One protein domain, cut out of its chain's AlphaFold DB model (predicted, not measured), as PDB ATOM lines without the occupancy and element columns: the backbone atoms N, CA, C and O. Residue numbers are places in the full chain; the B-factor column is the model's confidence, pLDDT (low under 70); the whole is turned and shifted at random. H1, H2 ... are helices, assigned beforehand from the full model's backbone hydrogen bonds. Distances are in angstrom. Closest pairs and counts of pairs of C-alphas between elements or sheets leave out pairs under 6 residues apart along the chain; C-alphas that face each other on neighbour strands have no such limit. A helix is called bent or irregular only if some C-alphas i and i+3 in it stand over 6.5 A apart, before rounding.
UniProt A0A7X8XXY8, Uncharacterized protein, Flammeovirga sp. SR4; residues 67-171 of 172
ATOM      1  N   GLN A  67     321.852 198.501 380.313       88.94
ATOM      2  CA  GLN A  67     321.275 197.288 380.884       88.94
ATOM      3  C   GLN A  67     321.081 196.164 379.866       88.94
ATOM      4  O   GLN A  67     321.437 195.020 380.136       88.94
ATOM      5  N   SER A  68     320.493 196.474 378.707       88.12
ATOM      6  CA  SER A  68     320.257 195.468 377.665       88.12
ATOM      7  C   SER A  68     321.565 194.866 377.150       88.12
ATOM      8  O   SER A  68     321.637 193.660 376.942       88.12
ATOM      9  N   VAL A  69     322.616 195.684 377.007       89.38
ATOM     10  CA  VAL A  69     323.937 195.217 376.569       89.38
ATOM     11  C   VAL A  69     324.560 194.301 377.614       89.38
ATOM     12  O   VAL A  69     325.025 193.221 377.262       89.38
ATOM     13  N   VAL A  70     324.522 194.700 378.888       90.31
ATOM     14  CA  VAL A  70     325.083 193.901 379.981       90.31
ATOM     15  C   VAL A  70     324.350 192.565 380.113       90.31
ATOM     16  O   VAL A  70     325.010 191.529 380.105       90.31
ATOM     17  N   ASN A  71     323.013 192.555 380.149       86.44
ATOM     18  CA  ASN A  71     322.217 191.326 380.289       86.44
ATOM     19  C   ASN A  71     322.465 190.321 379.157       86.44
ATOM     20  O   ASN A  71     322.731 189.152 379.432       86.44
ATOM     21  N   ASP A  72     322.471 190.784 377.900       83.31
ATOM     22  CA  ASP A  72     322.767 189.944 376.729       83.31
ATOM     23  C   ASP A  72     324.128 189.224 376.852       83.31
ATOM     24  O   ASP A  72     324.334 188.142 376.284       83.31
ATOM     25  N   SER A  73     325.073 189.840 377.567       83.25
ATOM     26  CA  SER A  73     326.437 189.356 377.748       83.25
ATOM     27  C   SER A  73     326.622 188.500 379.005       83.25
ATOM     28  O   SER A  73     327.345 187.504 378.937       83.25
ATOM     29  N   ILE A  74     325.977 188.834 380.130       81.00
ATOM     30  CA  ILE A  74     326.169 188.130 381.413       81.00
ATOM     31  C   ILE A  74     325.251 186.916 381.595       81.00
ATOM     32  O   ILE A  74     325.685 185.934 382.192       81.00
ATOM     33  N   ASP A  75     324.033 186.914 381.034       69.44
ATOM     34  CA  ASP A  75     323.052 185.829 381.244       69.44
ATOM     35  C   ASP A  75     323.516 184.480 380.664       69.44
ATOM     36  O   ASP A  75     323.077 183.410 381.093       69.44
ATOM     37  N   LYS A  76     324.471 184.507 379.728       62.75
ATOM     38  CA  LYS A  76     325.139 183.304 379.206       62.75
ATOM     39  C   LYS A  76     326.004 182.592 380.254       62.75
ATOM     40  O   LYS A  76     326.374 181.436 380.054       62.75
ATOM     41  N   TYR A  77     326.342 183.267 381.350       61.56
ATOM     42  CA  TYR A  77     327.312 182.822 382.345       61.56
ATOM     43  C   TYR A  77     326.697 182.825 383.745       61.56
ATOM     44  O   TYR A  77     327.195 183.472 384.664       61.56
ATOM     45  N   ASN A  78     325.633 182.041 383.934       53.09
ATOM     46  CA  ASN A  78     325.139 181.733 385.271       53.09
ATOM     47  C   ASN A  78     326.201 180.926 386.038       53.09
ATOM     48  O   ASN A  78     326.386 179.725 385.835       53.09
ATOM     49  N   LEU A  79     326.901 181.598 386.953       54.25
ATOM     50  CA  LEU A  79     327.856 180.995 387.892       54.25
ATOM     51  C   LEU A  79     327.182 180.041 388.905       54.25
ATOM     52  O   LEU A  79     327.878 179.443 389.724       54.25
ATOM     53  N   SER A  80     325.852 179.887 388.859       46.44
ATOM     54  CA  SER A  80     325.045 179.131 389.821       46.44
ATOM     55  C   SER A  80     325.170 177.604 389.726       46.44
ATOM     56  O   SER A  80     324.933 176.929 390.722       46.44
ATOM     57  N   ASP A  81     325.572 177.043 388.581       42.28
ATOM     58  CA  ASP A  81     325.376 175.602 388.310       42.28
ATOM     59  C   ASP A  81     326.603 174.711 388.500       42.28
ATOM     60  O   ASP A  81     326.579 173.508 388.228       42.28
ATOM     61  N   ARG A  82     327.705 175.255 389.005       44.88
ATOM     62  CA  ARG A  82     328.881 174.449 389.320       44.88
ATOM     63  C   ARG A  82     329.210 174.657 390.778       44.88
ATOM     64  O   ARG A  82     329.427 175.780 391.207       44.88
ATOM     65  N   SER A  83     329.232 173.548 391.515       40.53
ATOM     66  CA  SER A  83     329.785 173.384 392.860       40.53
ATOM     67  C   SER A  83     331.181 174.026 392.950       40.53
ATOM     68  O   SER A  83     332.209 173.353 392.853       40.53
ATOM     69  N   TYR A  84     331.227 175.344 393.081       47.97
ATOM     70  CA  TYR A  84     332.438 176.127 393.218       47.97
ATOM     71  C   TYR A  84     332.557 176.468 394.690       47.97
ATOM     72  O   TYR A  84     331.802 177.274 395.225       47.97
ATOM     73  N   THR A  85     333.500 175.814 395.354       50.28
ATOM     74  CA  THR A  85     333.906 176.151 396.713       50.28
ATOM     75  C   THR A  85     334.246 177.643 396.743       50.28
ATOM     76  O   THR A  85     335.127 178.090 396.006       50.28
ATOM     77  N   LEU A  86     333.499 178.410 397.541       56.19
ATOM     78  CA  LEU A  86     333.739 179.830 397.798       56.19
ATOM     79  C   LEU A  86     335.118 179.979 398.442       56.19
ATOM     80  O   LEU A  86     335.273 179.821 399.650       56.19
ATOM     81  N   THR A  87     336.138 180.234 397.631       63.28
ATOM     82  CA  THR A  87     337.436 180.692 398.120       63.28
ATOM     83  C   THR A  87     337.399 182.213 398.243       63.28
ATOM     84  O   THR A  87     336.772 182.881 397.419       63.28
ATOM     85  N   GLU A  88     338.077 182.776 399.248       62.78
ATOM     86  CA  GLU A  88     338.146 184.235 399.460       62.78
ATOM     87  C   GLU A  88     338.597 184.985 398.196       62.78
ATOM     88  O   GLU A  88     338.061 186.041 397.875       62.78
ATOM     89  N   GLU A  89     339.494 184.387 397.402       64.12
ATOM     90  CA  GLU A  89     339.972 184.963 396.137       64.12
ATOM     91  C   GLU A  89     338.882 185.118 395.058       64.12
ATOM     92  O   GLU A  89     339.031 185.929 394.146       64.12
ATOM     93  N   ARG A  90     337.801 184.328 395.114       72.00
ATOM     94  CA  ARG A  90     336.732 184.311 394.095       72.00
ATOM     95  C   ARG A  90     335.469 185.045 394.534       72.00
ATOM     96  O   ARG A  90     334.588 185.275 393.705       72.00
ATOM     97  N   LEU A  91     335.389 185.422 395.808       80.62
ATOM     98  CA  LEU A  91     334.254 186.141 396.369       80.62
ATOM     99  C   LEU A  91     333.977 187.470 395.634       80.62
ATOM    100  O   LEU A  91     332.820 187.683 395.271       80.62
ATOM    101  N   PRO A  92     334.980 188.316 395.306       87.50
ATOM    102  CA  PRO A  92     334.718 189.572 394.601       87.50
ATOM    103  C   PRO A  92     334.079 189.368 393.222       87.50
ATOM    104  O   PRO A  92     333.164 190.098 392.858       87.50
ATOM    105  N   LEU A  93     334.481 188.331 392.477       87.62
ATOM    106  CA  LEU A  93     333.887 188.024 391.171       87.62
ATOM    107  C   LEU A  93     332.403 187.663 391.294       87.62
ATOM    108  O   LEU A  93     331.579 188.189 390.554       87.62
ATOM    109  N   GLN A  94     332.042 186.796 392.242       86.44
ATOM    110  CA  GLN A  94     330.644 186.394 392.427       86.44
ATOM    111  C   GLN A  94     329.764 187.559 392.883       86.44
ATOM    112  O   GLN A  94     328.652 187.727 392.381       86.44
ATOM    113  N   VAL A  95     330.258 188.377 393.817       89.25
ATOM    114  CA  VAL A  95     329.518 189.545 394.309       89.25
ATOM    115  C   VAL A  95     329.395 190.607 393.212       89.25
ATOM    116  O   VAL A  95     328.311 191.155 393.030       89.25
ATOM    117  N   GLY A  96     330.454 190.844 392.433       91.19
ATOM    118  CA  GLY A  96     330.435 191.765 391.296       91.19
ATOM    119  C   GLY A  96     329.442 191.343 390.212       91.19
ATOM    120  O   GLY A  96     328.627 192.148 389.776       91.19
ATOM    121  N   VAL A  97     329.419 190.058 389.838       89.56
ATOM    122  CA  VAL A  97     328.434 189.527 388.875       89.56
ATOM    123  C   VAL A  97     327.007 189.660 389.400       89.56
ATOM    124  O   VAL A  97     326.103 190.045 388.661       89.56
ATOM    125  N   LYS A  98     326.788 189.411 390.694       89.81
ATOM    126  CA  LYS A  98     325.481 189.648 391.311       89.81
ATOM    127  C   LYS A  98     325.074 191.124 391.220       89.81
ATOM    128  O   LYS A  98     323.932 191.409 390.874       89.81
ATOM    129  N   ALA A  99     325.996 192.049 391.485       92.06
ATOM    130  CA  ALA A  99     325.746 193.482 391.353       92.06
ATOM    131  C   ALA A  99     325.419 193.889 389.902       92.06
ATOM    132  O   ALA A  99     324.525 194.709 389.701       92.06
ATOM    133  N   LEU A 100     326.045 193.259 388.895       92.56
ATOM    134  CA  LEU A 100     325.695 193.441 387.477       92.56
ATOM    135  C   LEU A 100     324.247 193.020 387.177       92.56
ATOM    136  O   LEU A 100     323.511 193.782 386.549       92.56
ATOM    137  N   HIS A 101     323.803 191.856 387.667       90.00
ATOM    138  CA  HIS A 101     322.403 191.424 387.522       90.00
ATOM    139  C   HIS A 101     321.419 192.350 388.259       90.00
ATOM    140  O   HIS A 101     320.297 192.557 387.802       90.00
ATOM    141  N   GLU A 102     321.840 192.926 389.388       92.06
ATOM    142  CA  GLU A 102     321.072 193.914 390.157       92.06
ATOM    143  C   GLU A 102     321.145 195.342 389.580       92.06
ATOM    144  O   GLU A 102     320.573 196.256 390.171       92.06
ATOM    145  N   GLN A 103     321.809 195.542 388.432       94.00
ATOM    146  CA  GLN A 103     321.971 196.841 387.752       94.00
ATOM    147  C   GLN A 103     322.766 197.878 388.562       94.00
ATOM    148  O   GLN A 103     322.704 199.081 388.314       94.00
ATOM    149  N   LYS A 104     323.536 197.420 389.553       95.31
ATOM    150  CA  LYS A 104     324.393 198.258 390.396       95.31
ATOM    151  C   LYS A 104     325.784 198.339 389.782       95.31
ATOM    152  O   LYS A 104     326.738 197.762 390.298       95.31
ATOM    153  N   PHE A 105     325.888 199.013 388.643       95.69
ATOM    154  CA  PHE A 105     327.094 198.972 387.813       95.69
ATOM    155  C   PHE A 105     328.330 199.576 388.477       95.69
ATOM    156  O   PHE A 105     329.379 198.943 388.461       95.69
ATOM    157  N   HIS A 106     328.200 200.734 389.129       96.38
ATOM    158  CA  HIS A 106     329.315 201.343 389.867       96.38
ATOM    159  C   HIS A 106     329.762 200.471 391.054       96.38
ATOM    160  O   HIS A 106     330.954 200.317 391.307       96.38
ATOM    161  N   ASP A 107     328.822 199.843 391.771       96.06
ATOM    162  CA  ASP A 107     329.173 198.914 392.854       96.06
ATOM    163  C   ASP A 107     329.900 197.683 392.298       96.06
ATOM    164  O   ASP A 107     330.893 197.233 392.869       96.06
ATOM    165  N   ALA A 108     329.423 197.146 391.170       95.50
ATOM    166  CA  ALA A 108     330.056 196.026 390.492       95.50
ATOM    167  C   ALA A 108     331.488 196.368 390.067       95.50
ATOM    168  O   ALA A 108     332.391 195.582 390.339       95.50
ATOM    169  N   GLU A 109     331.702 197.534 389.461       96.38
ATOM    170  CA  GLU A 109     333.014 198.049 389.062       96.38
ATOM    171  C   GLU A 109     333.979 198.083 390.257       96.38
ATOM    172  O   GLU A 109     335.011 197.407 390.238       96.38
ATOM    173  N   MET A 110     333.602 198.768 391.344       96.19
ATOM    174  CA  MET A 110     334.430 198.877 392.552       96.19
ATOM    175  C   MET A 110     334.800 197.507 393.127       96.19
ATOM    176  O   MET A 110     335.946 197.272 393.513       96.19
ATOM    177  N   ILE A 111     333.841 196.579 393.181       94.62
ATOM    178  CA  ILE A 111     334.069 195.227 393.701       94.62
ATOM    179  C   ILE A 111     335.000 194.448 392.764       94.62
ATOM    180  O   ILE A 111     335.949 193.811 393.228       94.62
ATOM    181  N   LEU A 112     334.772 194.515 391.452       94.12
ATOM    182  CA  LEU A 112     335.540 193.780 390.449       94.12
ATOM    183  C   LEU A 112     336.972 194.302 390.315       94.12
ATOM    184  O   LEU A 112     337.874 193.495 390.095       94.12
ATOM    185  N   MET A 113     337.226 195.595 390.543       94.62
ATOM    186  CA  MET A 113     338.591 196.134 390.605       94.62
ATOM    187  C   MET A 113     339.442 195.454 391.689       94.62
ATOM    188  O   MET A 113     340.635 195.227 391.473       94.62
ATOM    189  N   THR A 114     338.834 195.054 392.814       93.06
ATOM    190  CA  THR A 114     339.526 194.334 393.902       93.06
ATOM    191  C   THR A 114     339.729 192.841 393.630       93.06
ATOM    192  O   THR A 114     340.463 192.174 394.362       93.06
ATOM    193  N   ALA A 115     339.099 192.292 392.585       89.62
ATOM    194  CA  ALA A 115     339.261 190.892 392.225       89.62
ATOM    195  C   ALA A 115     340.686 190.609 391.727       89.62
ATOM    196  O   ALA A 115     341.355 191.461 391.135       89.62
ATOM    197  N   LYS A 116     341.140 189.369 391.921       90.12
ATOM    198  CA  LYS A 116     342.396 188.875 391.350       90.12
ATOM    199  C   LYS A 116     342.333 188.902 389.820       90.12
ATOM    200  O   LYS A 116     341.296 188.583 389.233       90.12
ATOM    201  N   GLU A 117     343.454 189.246 389.190       90.44
ATOM    202  CA  GLU A 117     343.592 189.247 387.731       90.44
ATOM    203  C   GLU A 117     343.182 187.896 387.132       90.44
ATOM    204  O   GLU A 117     343.650 186.837 387.564       90.44
ATOM    205  N   SER A 118     342.254 187.941 386.177       90.56
ATOM    206  CA  SER A 118     341.727 186.782 385.456       90.56
ATOM    207  C   SER A 118     340.881 187.236 384.268       90.56
ATOM    208  O   SER A 118     340.296 188.318 384.307       90.56
ATOM    209  N   ASP A 119     340.707 186.366 383.277       91.19
ATOM    210  CA  ASP A 119     339.868 186.654 382.107       91.19
ATOM    211  C   ASP A 119     338.413 186.981 382.481       91.19
ATOM    212  O   ASP A 119     337.739 187.780 381.831       91.19
ATOM    213  N   HIS A 120     337.911 186.370 383.560       91.06
ATOM    214  CA  HIS A 120     336.590 186.666 384.112       91.06
ATOM    215  C   HIS A 120     336.505 188.087 384.666       91.06
ATOM    216  O   HIS A 120     335.503 188.762 384.440       91.06
ATOM    217  N   LYS A 121     337.544 188.542 385.378       93.00
ATOM    218  CA  LYS A 121     337.614 189.916 385.883       93.00
ATOM    219  C   LYS A 121     337.552 190.896 384.720       93.00
ATOM    220  O   LYS A 121     336.698 191.770 384.747       93.00
ATOM    221  N   ASP A 122     338.400 190.716 383.711       95.12
ATOM    222  CA  ASP A 122     338.466 191.613 382.552       95.12
ATOM    223  C   ASP A 122     337.109 191.742 381.852       95.12
ATOM    224  O   ASP A 122     336.649 192.848 381.561       95.12
ATOM    225  N   PHE A 123     336.426 190.615 381.640       94.44
ATOM    226  CA  PHE A 123     335.123 190.605 380.988       94.44
ATOM    227  C   PHE A 123     334.018 191.244 381.837       94.44
ATOM    228  O   PHE A 123     333.283 192.099 381.345       94.44
ATOM    229  N   PHE A 124     333.885 190.860 383.109       94.75
ATOM    230  CA  PHE A 124     332.829 191.411 383.962       94.75
ATOM    231  C   PHE A 124     333.077 192.875 384.312       94.75
ATOM    232  O   PHE A 124     332.118 193.640 384.376       94.75
ATOM    233  N   LEU A 125     334.339 193.279 384.480       96.50
ATOM    234  CA  LEU A 125     334.693 194.680 384.662       96.50
ATOM    235  C   LEU A 125     334.323 195.471 383.406       96.50
ATOM    236  O   LEU A 125     333.645 196.477 383.522       96.50
ATOM    237  N   CYS A 126     334.620 194.957 382.208       96.94
ATOM    238  CA  CYS A 126     334.191 195.592 380.960       96.94
ATOM    239  C   CYS A 126     332.670 195.795 380.900       96.94
ATOM    240  O   CYS A 126     332.211 196.849 380.467       96.94
ATOM    241  N   MET A 127     331.877 194.809 381.330       96.31
ATOM    242  CA  MET A 127     330.419 194.956 381.386       96.31
ATOM    243  C   MET A 127     329.982 195.979 382.441       96.31
ATOM    244  O   MET A 127     329.031 196.721 382.205       96.31
ATOM    245  N   ALA A 128     330.672 196.044 383.582       96.81
ATOM    246  CA  ALA A 128     330.410 197.042 384.613       96.81
ATOM    247  C   ALA A 128     330.690 198.462 384.101       96.81
ATOM    248  O   ALA A 128     329.821 199.315 384.249       96.81
ATOM    249  N   GLU A 129     331.811 198.681 383.405       97.62
ATOM    250  CA  GLU A 129     332.147 199.969 382.783       97.62
ATOM    251  C   GLU A 129     331.101 200.386 381.734       97.62
ATOM    252  O   GLU A 129     330.631 201.524 381.735       97.62
ATOM    253  N   ILE A 130     330.650 199.454 380.878       96.06
ATOM    254  CA  ILE A 130     329.564 199.712 379.909       96.06
ATOM    255  C   ILE A 130     328.275 200.108 380.635       96.06
ATOM    256  O   ILE A 130     327.616 201.066 380.235       96.06
ATOM    257  N   GLY A 131     327.905 199.372 381.684       94.69
ATOM    258  CA  GLY A 131     326.722 199.655 382.492       94.69
ATOM    259  C   GLY A 131     326.798 201.005 383.211       94.69
ATOM    260  O   GLY A 131     325.797 201.712 383.307       94.69
ATOM    261  N   ALA A 132     327.989 201.370 383.685       94.56
ATOM    262  CA  ALA A 132     328.280 202.620 384.378       94.56
ATOM    263  C   ALA A 132     328.353 203.837 383.440       94.56
ATOM    264  O   ALA A 132     328.235 204.966 383.912       94.56
ATOM    265  N   GLY A 133     328.508 203.623 382.130       94.25
ATOM    266  CA  GLY A 133     328.692 204.688 381.141       94.25
ATOM    267  C   GLY A 133     330.153 205.109 380.937       94.25
ATOM    268  O   GLY A 133     330.420 206.070 380.217       94.25
ATOM    269  N   ASN A 134     331.106 204.381 381.517       96.12
ATOM    270  CA  ASN A 134     332.544 204.609 381.375       96.12
ATOM    271  C   ASN A 134     333.063 203.946 380.084       96.12
ATOM    272  O   ASN A 134     333.825 202.978 380.089       96.12
ATOM    273  N   TYR A 135     332.606 204.436 378.930       95.25
ATOM    274  CA  TYR A 135     332.841 203.761 377.649       95.25
ATOM    275  C   TYR A 135     334.312 203.728 377.215       95.25
ATOM    276  O   TYR A 135     334.704 202.819 376.485       95.25
ATOM    277  N   GLU A 136     335.134 204.681 377.652       95.69
ATOM    278  CA  GLU A 136     336.570 204.686 377.348       95.69
ATOM    279  C   GLU A 136     337.292 203.510 378.017       95.69
ATOM    280  O   GLU A 136     337.983 202.747 377.340       95.69
ATOM    281  N   ASP A 137     337.052 203.284 379.309       96.50
ATOM    282  CA  ASP A 137     337.646 202.164 380.045       96.50
ATOM    283  C   ASP A 137     337.118 200.817 379.535       96.50
ATOM    284  O   ASP A 137     337.884 199.866 379.334       96.50
ATOM    285  N   ALA A 138     335.828 200.757 379.189       96.81
ATOM    286  CA  ALA A 138     335.252 199.602 378.510       96.81
ATOM    287  C   ALA A 138     335.977 199.284 377.190       96.81
ATOM    288  O   ALA A 138     336.339 198.131 376.954       96.81
ATOM    289  N   LYS A 139     336.234 200.281 376.330       97.00
ATOM    290  CA  LYS A 139     336.950 200.081 375.056       97.00
ATOM    291  C   LYS A 139     338.363 199.547 375.277       97.00
ATOM    292  O   LYS A 139     338.778 198.653 374.540       97.00
ATOM    293  N   VAL A 140     339.078 200.047 376.287       97.56
ATOM    294  CA  VAL A 140     340.422 199.555 376.639       97.56
ATOM    295  C   VAL A 140     340.376 198.072 377.013       97.56
ATOM    296  O   VAL A 140     341.175 197.278 376.509       97.56
ATOM    297  N   LEU A 141     339.412 197.666 377.845       97.31
ATOM    298  CA  LEU A 141     339.225 196.263 378.227       97.31
ATOM    299  C   LEU A 141     338.810 195.390 377.033       97.31
ATOM    300  O   LEU A 141     339.345 194.295 376.854       97.31
ATOM    301  N   MET A 142     337.912 195.876 376.172       97.12
ATOM    302  CA  MET A 142     337.529 195.186 374.935       97.12
ATOM    303  C   MET A 142     338.730 194.969 374.013       97.12
ATOM    304  O   MET A 142     338.906 193.871 373.490       97.12
ATOM    305  N   GLU A 143     339.570 195.988 373.831       97.12
ATOM    306  CA  GLU A 143     340.768 195.901 372.999       97.12
ATOM    307  C   GLU A 143     341.793 194.920 373.586       97.12
ATOM    308  O   GLU A 143     342.386 194.137 372.840       97.12
ATOM    309  N   LYS A 144     341.970 194.909 374.916       96.56
ATOM    310  CA  LYS A 144     342.808 193.926 375.622       96.56
ATOM    311  C   LYS A 144     342.354 192.495 375.313       96.56
ATOM    312  O   LYS A 144     343.168 191.683 374.878       96.56
ATOM    313  N   MET A 145     341.062 192.204 375.482       96.50
ATOM    314  CA  MET A 145     340.483 190.874 375.241       96.50
ATOM    315  C   MET A 145     340.487 190.477 373.757       96.50
ATOM    316  O   MET A 145     340.653 189.309 373.414       96.50
ATOM    317  N   GLU A 146     340.304 191.437 372.851       96.12
ATOM    318  CA  GLU A 146     340.349 191.187 371.410       96.12
ATOM    319  C   GLU A 146     341.769 190.874 370.923       96.12
ATOM    320  O   GLU A 146     341.951 189.993 370.083       96.12
ATOM    321  N   LYS A 147     342.785 191.570 371.439       96.50
ATOM    322  CA  LYS A 147     344.183 191.365 371.032       96.50
ATOM    323  C   LYS A 147     344.790 190.065 371.545       96.50
ATOM    324  O   LYS A 147     345.828 189.664 371.022       96.50
ATOM    325  N   ASP A 148     344.170 189.426 372.533       96.81
ATOM    326  CA  ASP A 148     344.600 188.146 373.086       96.81
ATOM    327  C   ASP A 148     343.672 186.999 372.634       96.81
ATOM    328  O   ASP A 148     342.607 186.791 373.218       96.81
ATOM    329  N   PRO A 149     344.059 186.199 371.619       95.56
ATOM    330  CA  PRO A 149     343.261 185.063 371.161       95.56
ATOM    331  C   PRO A 149     343.104 183.939 372.195       95.56
ATOM    332  O   PRO A 149     342.257 183.065 371.999       95.56
ATOM    333  N   ALA A 150     343.941 183.909 373.240       95.50
ATOM    334  CA  ALA A 150     343.860 182.923 374.315       95.50
ATOM    335  C   ALA A 150     342.883 183.340 375.423       95.50
ATOM    336  O   ALA A 150     342.458 182.480 376.195       95.50
ATOM    337  N   HIS A 151     342.498 184.618 375.470       93.44
ATOM    338  CA  HIS A 151     341.552 185.135 376.446       93.44
ATOM    339  C   HIS A 151     340.201 184.420 376.319       93.44
ATOM    340  O   HIS A 151     339.621 184.339 375.230       93.44
ATOM    341  N   LEU A 152     339.651 183.942 377.438       90.44
ATOM    342  CA  LEU A 152     338.423 183.141 377.469       90.44
ATOM    343  C   LEU A 152     337.246 183.813 376.740       90.44
ATOM    344  O   LEU A 152     336.428 183.145 376.106       90.44
ATOM    345  N   TYR A 153     337.189 185.143 376.811       91.06
ATOM    346  CA  TYR A 153     336.122 185.973 376.245       91.06
ATOM    347  C   TYR A 153     336.472 186.647 374.916       91.06
ATOM    348  O   TYR A 153     335.691 187.460 374.430       91.06
ATOM    349  N   HIS A 154     337.598 186.295 374.290       93.62
ATOM    350  CA  HIS A 154     338.025 186.863 373.006       93.62
ATOM    351  C   HIS A 154     336.896 186.881 371.957       93.62
ATOM    352  O   HIS A 154     336.662 187.878 371.278       93.62
ATOM    353  N   ARG A 155     336.128 185.786 371.864       91.81
ATOM    354  CA  ARG A 155     335.035 185.636 370.887       91.81
ATOM    355  C   ARG A 155     333.761 186.408 371.233       91.81
ATOM    356  O   ARG A 155     332.924 186.595 370.352       91.81
ATOM    357  N   GLU A 156     333.603 186.846 372.480       90.56
ATOM    358  CA  GLU A 156     332.451 187.652 372.894       90.56
ATOM    359  C   GLU A 156     332.616 189.125 372.477       90.56
ATOM    360  O   GLU A 156     331.621 189.839 372.330       90.56
ATOM    361  N   ILE A 157     333.848 189.567 372.176       93.81
ATOM    362  CA  ILE A 157     334.142 190.910 371.652       93.81
ATOM    363  C   ILE A 157     333.814 190.983 370.157       93.81
ATOM    364  O   ILE A 157     334.667 191.058 369.275       93.81
ATOM    365  N   THR A 158     332.521 190.933 369.855       91.50
ATOM    366  CA  THR A 158     332.011 190.962 368.483       91.50
ATOM    367  C   THR A 158     331.880 192.388 367.944       91.50
ATOM    368  O   THR A 158     331.686 193.349 368.688       91.50
ATOM    369  N   ASN A 159     331.855 192.531 366.614       91.06
ATOM    370  CA  ASN A 159     331.509 193.804 365.966       91.06
ATOM    371  C   ASN A 159     330.123 194.321 366.382       91.06
ATOM    372  O   ASN A 159     329.901 195.528 366.410       91.06
ATOM    373  N   SER A 160     329.195 193.419 366.726       89.44
ATOM    374  CA  SER A 160     327.878 193.804 367.235       89.44
ATOM    375  C   SER A 160     327.976 194.467 368.609       89.44
ATOM    376  O   SER A 160     327.369 195.517 368.804       89.44
ATOM    377  N   LEU A 161     328.774 193.910 369.529       91.50
ATOM    378  CA  LEU A 161     329.017 194.517 370.840       91.50
ATOM    379  C   LEU A 161     329.687 195.890 370.695       91.50
ATOM    380  O   LEU A 161     329.208 196.864 371.265       91.50
ATOM    381  N   LYS A 162     330.728 195.993 369.859       92.50
ATOM    382  CA  LYS A 162     331.404 197.272 369.571       92.50
ATOM    383  C   LYS A 162     330.448 198.330 369.033       92.50
ATOM    384  O   LYS A 162     330.489 199.472 369.474       92.50
ATOM    385  N   LEU A 163     329.570 197.946 368.105       90.31
ATOM    386  CA  LEU A 163     328.562 198.853 367.571       90.31
ATOM    387  C   LEU A 163     327.576 199.290 368.660       90.31
ATOM    388  O   LEU A 163     327.262 200.469 368.731       90.31
ATOM    389  N   LYS A 164     327.115 198.378 369.527       89.31
ATOM    390  CA  LYS A 164     326.234 198.722 370.655       89.31
ATOM    391  C   LYS A 164     326.895 199.738 371.596       89.31
ATOM    392  O   LYS A 164     326.260 200.734 371.918       89.31
ATOM    393  N   VAL A 165     328.158 199.525 371.977       92.44
ATOM    394  CA  VAL A 165     328.918 200.454 372.838       92.44
ATOM    395  C   VAL A 165     329.108 201.813 372.160       92.44
ATOM    396  O   VAL A 165     328.825 202.836 372.770       92.44
ATOM    397  N   PHE A 166     329.491 201.834 370.881       91.00
ATOM    398  CA  PHE A 166     329.604 203.077 370.111       91.00
ATOM    399  C   PHE A 166     328.273 203.838 370.031       91.00
ATOM    400  O   PHE A 166     328.240 205.056 370.157       91.00
ATOM    401  N   MET A 167     327.158 203.129 369.834       87.69
ATOM    402  CA  MET A 167     325.841 203.762 369.823       87.69
ATOM    403  C   MET A 167     325.482 204.327 371.198       87.69
ATOM    404  O   MET A 167     324.967 205.435 371.246       87.69
ATOM    405  N   LEU A 168     325.771 203.609 372.290       89.25
ATOM    406  CA  LEU A 168     325.544 204.085 373.660       89.25
ATOM    407  C   LEU A 168     326.339 205.355 373.985       89.25
ATOM    408  O   LEU A 168     325.797 206.259 374.606       89.25
ATOM    409  N   GLU A 169     327.584 205.447 373.527       90.25
ATOM    410  CA  GLU A 169     328.433 206.634 373.692       90.25
ATOM    411  C   GLU A 169     327.878 207.879 372.981       90.25
ATOM    412  O   GLU A 169     328.084 209.004 373.429       90.25
ATOM    413  N   LEU A 170     327.165 207.689 371.868       86.31
ATOM    414  CA  LEU A 170     326.534 208.777 371.121       86.31
ATOM    415  C   LEU A 170     325.178 209.210 371.695       86.31
ATOM    416  O   LEU A 170     324.628 210.217 371.237       86.31
ATOM    417  N   LEU A 171     324.610 208.447 372.634       77.69
ATOM    418  CA  LEU A 171     323.356 208.803 373.287       77.69
ATOM    419  C   LEU A 171     323.624 209.798 374.433       77.69
ATOM    420  O   LEU A 171     324.571 209.597 375.190       77.69
TER     421      LEU A 171
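AT A GLANCE: This is residues 67 to 171 of the 172 residues of an uncharacterized protein of Flammeovirga sp. SR4 (UniProt A0A7X8XXY8). This is a compact bundle of helices built round one core helix, H4. H2 and H3, side by side, pack on one side of H4; H5 and H1 pack on it elsewhere, and H6 lies beyond H4 from that pair, near H1, H4 and H5 but in looser contact. The 105 printed residues hold six named helices, in the order H1 to H6 along the chain, and no named strand; 69 of these residues are in the helices, and the class is all helix. The whole is compact, with a radius of gyration of the C-alphas of 13.1 A and spans of 41 by 30 by 23 A. Between H1 and H2, residues 75 to 87 form a long stretch with no named element, 11 to 22 A from the mean of all C-alphas.

IN THESE COORDINATES: H1 is residues 67 to 74, and C-alpha 67 stands at (321.275, 197.288, 380.884). H2 is residues 88 to 101 and is 21.0 A from first to last C-alpha. H2 is irregular: C-alphas 89 and 92 are 7.2 A apart, against about 5 A in a regular helix. H3 is residues 105 to 113, 12.2 A long. H4 is residues 119 to 132, 19.9 A long, and begins with C-alpha 119 at (339.868, 186.654, 382.107). H5 is residues 135 to 147, 18.1 A long. H6 is residues 159 to 169, 15.3 A long, and ends with C-alpha 169 at (328.433, 206.634, 373.692).

HOW THE PARTS SIT: H4 is the hub, touching four other helices, and its centre is 2.4 A from the mean of all C-alphas. It touches H3 at a shallow tilt of 28 degrees, opposite ways; the closest C-alphas, those of Phe 105 and Ala 128, are 5.0 A apart, and the two form a helical hairpin. H4 and H5 form another helical hairpin and touch at a shallow tilt of 26 degrees, with the C-alphas of Cys 126 and Ala 138 closest at 4.8 A. H1 touches H4 at a shallow tilt of 8 degrees, opposite ways, its closest C-alphas being those of Val 70 and Met 127, 5.6 A apart. H2 touches H4 the same way, at a shallow tilt of 34 degrees, only just short of steep; the closest C-alphas are those of Leu 100 and Ala 128, at 6.6 A. H2 and H3 touch as a helical hairpin at a shallow tilt of 17 degrees, with the C-alphas of Gly 96 and Ala 108 closest at 4.4 A. H1 and H2 are also a helical hairpin, at a steep tilt of 39 degrees; H2 touches H1 with residues 97 to 101 alone, and the C-alphas of Asn 71 and His 101 are closest at 7.2 A. H6 is close to H5 but not clearly touching, the closest C-alphas being those of Tyr 135 and Glu 169, 6.6 A apart. H6 is likewise close to H1 but not clearly touching, with the C-alphas of Val 69 and Lys 164 closest at 7.2 A. H3 and H5 are apart, as are H1 and H5. In H1, H3, H4, H5 and H6 every O i to N i+4 pair is within hydrogen-bond range; in H2 8 of 10 are.

THE WHOLE: The two C-alphas farthest apart are those of Thr 85 and Leu 170, at 42.1 A. The printed part has no cut. The links from H1 to H2, 13 residues, and from H5 to H6, 11 residues, are long; the other three are tight. The mean pLDDT of the printed part is 86.8, and the model's confidence is low, under 70, in residues 75 to 89, of which 88 and 89 belong to H2.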